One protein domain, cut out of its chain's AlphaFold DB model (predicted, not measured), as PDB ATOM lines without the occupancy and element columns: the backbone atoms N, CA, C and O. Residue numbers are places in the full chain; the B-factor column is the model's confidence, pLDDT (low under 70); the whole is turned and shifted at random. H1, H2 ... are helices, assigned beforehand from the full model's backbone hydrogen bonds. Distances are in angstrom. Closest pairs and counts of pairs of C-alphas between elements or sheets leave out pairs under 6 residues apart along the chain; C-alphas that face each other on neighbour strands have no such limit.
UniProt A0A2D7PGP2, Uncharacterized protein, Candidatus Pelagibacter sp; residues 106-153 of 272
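Overview. This is residues 106 to 153 of the 272 residues of an uncharacterized protein of Candidatus Pelagibacter sp (UniProt A0A2D7PGP2). Two helices form a V that is closed at their tight link, with the longer arm H2 running on well past the shorter arm H1. Residues 143 to 153 stick out at the far end of H2, and residues 109 to 115 stick out near the start of H1. The printed part has 48 residues with two named helices, H1 then H2, and no named strand: all helix. It is only just loose, close to compact, with a radius of gyration of the C-alphas of 11.7 A, and spans 35 by 22 by 16 A.

Along the chain. Start at C-alpha 106, (-47.759, -9.106, 84.297). At C-alpha 115, (-36.777, -0.341, 90.812), H1 begins, residues 115 to 127, 18.0 A long. H2, residues 131 to 152, is 31.2 A long and ends at C-alpha 152, (-37.686, -17.894, 103.911).

Arrangement. Look at Ala 124 and Phe 134: H1 and H2 are close but not clearly touching, and these are their closest C-alphas, 7.1 A apart. The helices run opposite ways at a shallow tilt of 33 degrees, only just short of steep. In H1 and H2 every O i to N i+4 pair is within hydrogen-bond range.

Size, cuts and confidence. The C-alphas farthest apart, of Lys 128 and Ser 153, are 35.8 A apart. The printed part has no cut, and residue 151 is under pLDDT 70.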
ATOM      1  N   SER A 106     -48.490  -8.126  83.480       78.81
ATOM      2  CA  SER A 106     -47.759  -9.106  84.297       78.81
ATOM      3  C   SER A 106     -47.052  -8.500  85.519       78.81
ATOM      4  O   SER A 106     -46.607  -9.254  86.379       78.81
ATOM      5  N   LEU A 107     -46.982  -7.171  85.636       79.81
ATOM      6  CA  LEU A 107     -46.391  -6.392  86.730       79.81
ATOM      7  C   LEU A 107     -47.439  -5.522  87.458       79.81
ATOM      8  O   LEU A 107     -47.057  -4.595  88.162       79.81
ATOM      9  N   GLU A 108     -48.742  -5.792  87.311       79.06
ATOM     10  CA  GLU A 108     -49.815  -5.019  87.975       79.06
ATOM     11  C   GLU A 108     -49.737  -5.046  89.508       79.06
ATOM     12  O   GLU A 108     -50.069  -4.058  90.156       79.06
ATOM     13  N   ASP A 109     -49.257  -6.150  90.084       76.19
ATOM     14  CA  ASP A 109     -49.073  -6.297  91.536       76.19
ATOM     15  C   ASP A 109     -47.843  -5.541  92.073       76.19
ATOM     16  O   ASP A 109     -47.587  -5.555  93.275       76.19
ATOM     17  N   VAL A 110     -47.047  -4.936  91.185       75.94
ATOM     18  CA  VAL A 110     -45.804  -4.232  91.507       75.94
ATOM     19  C   VAL A 110     -46.050  -2.729  91.410       75.94
ATOM     20  O   VAL A 110     -46.575  -2.245  90.399       75.94
ATOM     21  N   GLU A 111     -45.653  -1.991  92.450       78.25
ATOM     22  CA  GLU A 111     -45.814  -0.536  92.508       78.25
ATOM     23  C   GLU A 111     -45.172   0.154  91.292       78.25
ATOM     24  O   GLU A 111     -44.198  -0.315  90.700       78.25
ATOM     25  N   ASP A 112     -45.748   1.282  90.873       71.06
ATOM     26  CA  ASP A 112     -45.304   1.979  89.663       71.06
ATOM     27  C   ASP A 112     -43.899   2.591  89.779       71.06
ATOM     28  O   ASP A 112     -43.270   2.823  88.746       71.06
ATOM     29  N   ASP A 113     -43.401   2.835  90.997       71.94
ATOM     30  CA  ASP A 113     -42.049   3.363  91.239       71.94
ATOM     31  C   ASP A 113     -40.985   2.285  91.512       71.94
ATOM     32  O   ASP A 113     -39.817   2.618  91.717       71.94
ATOM     33  N   ASP A 114     -41.367   1.006  91.448       83.88
ATOM     34  CA  ASP A 114     -40.494  -0.105  91.803       83.88
ATOM     35  C   ASP A 114     -39.256  -0.179  90.878       83.88
ATOM     36  O   ASP A 114     -39.335  -0.152  89.637       83.88
ATOM     37  N   GLU A 115     -38.074  -0.280  91.494       85.81
ATOM     38  CA  GLU A 115     -36.777  -0.341  90.812       85.81
ATOM     39  C   GLU A 115     -36.675  -1.558  89.874       85.81
ATOM     40  O   GLU A 115     -36.109  -1.468  88.781       85.81
ATOM     41  N   LEU A 116     -37.289  -2.681  90.247       84.19
ATOM     42  CA  LEU A 116     -37.340  -3.912  89.467       84.19
ATOM     43  C   LEU A 116     -38.206  -3.746  88.213       84.19
ATOM     44  O   LEU A 116     -37.831  -4.201  87.130       84.19
ATOM     45  N   LYS A 117     -39.354  -3.068  88.336       86.50
ATOM     46  CA  LYS A 117     -40.242  -2.753  87.202       86.50
ATOM     47  C   LYS A 117     -39.516  -1.874  86.186       86.50
ATOM     48  O   LYS A 117     -39.534  -2.165  84.987       86.50
ATOM     49  N   SER A 118     -38.814  -0.853  86.675       87.88
ATOM     50  CA  SER A 118     -37.966   0.018  85.856       87.88
ATOM     51  C   SER A 118     -36.851  -0.770  85.162       87.88
ATOM     52  O   SER A 118     -36.677  -0.654  83.947       87.88
ATOM     53  N   TYR A 119     -36.166  -1.653  85.897       89.19
ATOM     54  CA  TYR A 119     -35.117  -2.515  85.354       89.19
ATOM     55  C   TYR A 119     -35.627  -3.434  84.238       89.19
ATOM     56  O   TYR A 119     -35.010  -3.511  83.174       89.19
ATOM     57  N   PHE A 120     -36.767  -4.108  84.432       89.38
ATOM     58  CA  PHE A 120     -37.348  -4.974  83.404       89.38
ATOM     59  C   PHE A 120     -37.706  -4.201  82.135       89.38
ATOM     60  O   PHE A 120     -37.431  -4.678  81.032       89.38
ATOM     61  N   LEU A 121     -38.280  -3.005  82.273       88.25
ATOM     62  CA  LEU A 121     -38.623  -2.156  81.135       88.25
ATOM     63  C   LEU A 121     -37.384  -1.653  80.390       88.25
ATOM     64  O   LEU A 121     -37.376  -1.656  79.158       88.25
ATOM     65  N   ASP A 122     -36.336  -1.248  81.100       89.62
ATOM     66  CA  ASP A 122     -35.093  -0.793  80.476       89.62
ATOM     67  C   ASP A 122     -34.346  -1.947  79.800       89.62
ATOM     68  O   ASP A 122     -33.973  -1.835  78.629       89.62
ATOM     69  N   TRP A 123     -34.267  -3.110  80.452       90.50
ATOM     70  CA  TRP A 123     -33.750  -4.331  79.838       90.50
ATOM     71  C   TRP A 123     -34.520  -4.694  78.562       90.50
ATOM     72  O   TRP A 123     -33.915  -5.055  77.548       90.50
ATOM     73  N   ALA A 124     -35.848  -4.551  78.572       90.06
ATOM     74  CA  ALA A 124     -36.696  -4.833  77.421       90.06
ATOM     75  C   ALA A 124     -36.527  -3.804  76.282       90.06
ATOM     76  O   ALA A 124     -36.605  -4.167  75.101       90.06
ATOM     77  N   LYS A 125     -36.243  -2.532  76.594       86.50
ATOM     78  CA  LYS A 125     -35.890  -1.510  75.587       86.50
ATOM     79  C   LYS A 125     -34.546  -1.813  74.921       86.50
ATOM     80  O   LYS A 125     -34.419  -1.652  73.705       86.50
ATOM     81  N   GLU A 126     -33.562  -2.261  75.697       86.94
ATOM     82  CA  GLU A 126     -32.214  -2.568  75.207       86.94
ATOM     83  C   GLU A 126     -32.173  -3.856  74.379       86.94
ATOM     84  O   GLU A 126     -31.660  -3.870  73.258       86.94
ATOM     85  N   ASN A 127     -32.752  -4.932  74.911       86.50
ATOM     86  CA  ASN A 127     -32.620  -6.282  74.360       86.50
ATOM     87  C   ASN A 127     -33.729  -6.639  73.371       86.50
ATOM     88  O   ASN A 127     -33.621  -7.636  72.657       86.50
ATOM     89  N   LYS A 128     -34.780  -5.813  73.302       86.12
ATOM     90  CA  LYS A 128     -35.892  -5.946  72.353       86.12
ATOM     91  C   LYS A 128     -36.472  -7.375  72.290       86.12
ATOM     92  O   LYS A 128     -36.657  -7.893  71.182       86.12
ATOM     93  N   PRO A 129     -36.732  -8.044  73.434       87.88
ATOM     94  CA  PRO A 129     -37.420  -9.325  73.441       87.88
ATOM     95  C   PRO A 129     -38.810  -9.210  72.808       87.88
ATOM     96  O   PRO A 129     -39.400  -8.142  72.648       87.88
ATOM     97  N   THR A 130     -39.374 -10.356  72.461       87.94
ATOM     98  CA  THR A 130     -40.791 -10.419  72.119       87.94
ATOM     99  C   THR A 130     -41.637 -10.238  73.380       87.94
ATOM    100  O   THR A 130     -41.173 -10.569  74.470       87.94
ATOM    101  N   GLN A 131     -42.894  -9.786  73.256       85.25
ATOM    102  CA  GLN A 131     -43.791  -9.682  74.423       85.25
ATOM    103  C   GLN A 131     -43.886 -11.017  75.177       85.25
ATOM    104  O   GLN A 131     -43.765 -11.053  76.390       85.25
ATOM    105  N   ALA A 132     -43.992 -12.133  74.449       86.12
ATOM    106  CA  ALA A 132     -44.061 -13.459  75.059       86.12
ATOM    107  C   ALA A 132     -42.791 -13.828  75.850       86.12
ATOM    108  O   ALA A 132     -42.887 -14.493  76.878       86.12
ATOM    109  N   ALA A 133     -41.609 -13.414  75.382       87.31
ATOM    110  CA  ALA A 133     -40.356 -13.635  76.100       87.31
ATOM    111  C   ALA A 133     -40.237 -12.724  77.333       87.31
ATOM    112  O   ALA A 133     -39.761 -13.175  78.372       87.31
ATOM    113  N   PHE A 134     -40.708 -11.478  77.232       89.94
ATOM    114  CA  PHE A 134     -40.801 -10.556  78.363       89.94
ATOM    115  C   PHE A 134     -41.744 -11.094  79.453       89.94
ATOM    116  O   PHE A 134     -41.324 -11.252  80.596       89.94
ATOM    117  N   ASP A 135     -42.967 -11.486  79.083       88.56
ATOM    118  CA  ASP A 135     -43.951 -12.060  80.011       88.56
ATOM    119  C   ASP A 135     -43.419 -13.328  80.682       88.56
ATOM    120  O   ASP A 135     -43.615 -13.543  81.876       88.56
ATOM    121  N   ASN A 136     -42.730 -14.191  79.926       90.38
ATOM    122  CA  ASN A 136     -42.141 -15.408  80.476       90.38
ATOM    123  C   ASN A 136     -41.069 -15.098  81.531       90.38
ATOM    124  O   ASN A 136     -41.071 -15.726  82.588       90.38
ATOM    125  N   LEU A 137     -40.199 -14.116  81.270       90.69
ATOM    126  CA  LEU A 137     -39.163 -13.687  82.208       90.69
ATOM    127  C   LEU A 137     -39.773 -13.126  83.499       90.69
ATOM    128  O   LEU A 137     -39.393 -13.560  84.585       90.69
ATOM    129  N   VAL A 138     -40.742 -12.213  83.376       89.75
ATOM    130  CA  VAL A 138     -41.443 -11.611  84.522       89.75
ATOM    131  C   VAL A 138     -42.145 -12.682  85.355       89.75
ATOM    132  O   VAL A 138     -41.978 -12.730  86.572       89.75
ATOM    133  N   ASN A 139     -42.880 -13.591  84.711       89.94
ATOM    134  CA  ASN A 139     -43.582 -14.666  85.411       89.94
ATOM    135  C   ASN A 139     -42.615 -15.631  86.104       89.94
ATOM    136  O   ASN A 139     -42.874 -16.044  87.232       89.94
ATOM    137  N   LYS A 140     -41.485 -15.969  85.466       90.50
ATOM    138  CA  LYS A 140     -40.471 -16.829  86.086       90.50
ATOM    139  C   LYS A 140     -39.830 -16.153  87.291       90.50
ATOM    140  O   LYS A 140     -39.593 -16.817  88.295       90.50
ATOM    141  N   PHE A 141     -39.568 -14.851  87.206       88.94
ATOM    142  CA  PHE A 141     -39.080 -14.084  88.343       88.94
ATOM    143  C   PHE A 141     -40.093 -14.101  89.493       88.94
ATOM    144  O   PHE A 141     -39.719 -14.469  90.597       88.94
ATOM    145  N   LYS A 142     -41.375 -13.809  89.229       86.88
ATOM    146  CA  LYS A 142     -42.444 -13.886  90.240       86.88
ATOM    147  C   LYS A 142     -42.514 -15.259  90.910       86.88
ATOM    148  O   LYS A 142     -42.562 -15.335  92.129       86.88
ATOM    149  N   GLU A 143     -42.478 -16.335  90.124       88.56
ATOM    150  CA  GLU A 143     -42.465 -17.710  90.641       88.56
ATOM    151  C   GLU A 143     -41.272 -17.954  91.576       88.56
ATOM    152  O   GLU A 143     -41.441 -18.517  92.653       88.56
ATOM    153  N   LEU A 144     -40.073 -17.509  91.185       87.56
ATOM    154  CA  LEU A 144     -38.870 -17.650  92.006       87.56
ATOM    155  C   LEU A 144     -38.925 -16.790  93.271       87.56
ATOM    156  O   LEU A 144     -38.498 -17.260  94.318       87.56
ATOM    157  N   SER A 145     -39.457 -15.571  93.189       83.44
ATOM    158  CA  SER A 145     -39.620 -14.687  94.344       83.44
ATOM    159  C   SER A 145     -40.611 -15.259  95.349       83.44
ATOM    160  O   SER A 145     -40.288 -15.321  96.526       83.44
ATOM    161  N   VAL A 146     -41.759 -15.769  94.893       82.06
ATOM    162  CA  VAL A 146     -42.723 -16.454  95.770       82.06
ATOM    163  C   VAL A 146     -42.103 -17.708  96.375       82.06
ATOM    164  O   VAL A 146     -42.206 -17.914  97.577       82.06
ATOM    165  N   ALA A 147     -41.400 -18.525  95.586       77.56
ATOM    166  CA  ALA A 147     -40.726 -19.713  96.108       77.56
ATOM    167  C   ALA A 147     -39.635 -19.368  97.138       77.56
ATOM    168  O   ALA A 147     -39.442 -20.107  98.102       77.56
ATOM    169  N   GLN A 148     -38.925 -18.255  96.944       78.12
ATOM    170  CA  GLN A 148     -37.933 -17.751  97.890       78.12
ATOM    171  C   GLN A 148     -38.601 -17.228  99.166       78.12
ATOM    172  O   GLN A 148     -38.167 -17.584 100.254       78.12
ATOM    173  N   GLU A 149     -39.680 -16.452  99.052       77.00
ATOM    174  CA  GLU A 149     -40.472 -15.995 100.199       77.00
ATOM    175  C   GLU A 149     -41.061 -17.169 100.984       77.00
ATOM    176  O   GLU A 149     -40.994 -17.177 102.208       77.00
ATOM    177  N   GLU A 150     -41.590 -18.189 100.307       73.12
ATOM    178  CA  GLU A 150     -42.076 -19.415 100.944       73.12
ATOM    179  C   GLU A 150     -40.943 -20.165 101.654       73.12
ATOM    180  O   GLU A 150     -41.138 -20.631 102.778       73.12
ATOM    181  N   ALA A 151     -39.756 -20.248 101.045       68.75
ATOM    182  CA  ALA A 151     -38.580 -20.880 101.644       68.75
ATOM    183  C   ALA A 151     -38.022 -20.103 102.851       68.75
ATOM    184  O   ALA A 151     -37.538 -20.717 103.803       68.75
ATOM    185  N   ASP A 152     -38.099 -18.773 102.816       72.56
ATOM    186  CA  ASP A 152     -37.686 -17.894 103.911       72.56
ATOM    187  C   ASP A 152     -38.783 -17.766 104.987       72.56
ATOM    188  O   ASP A 152     -38.506 -17.400 106.134       72.56
ATOM    189  N   SER A 153     -40.032 -18.106 104.651       79.94
ATOM    190  CA  SER A 153     -41.145 -18.129 105.592       79.94
ATOM    191  C   SER A 153     -41.050 -19.317 106.548       79.94
ATOM    192  O   SER A 153     -40.693 -20.443 106.199       79.94
TER     193      SER A 153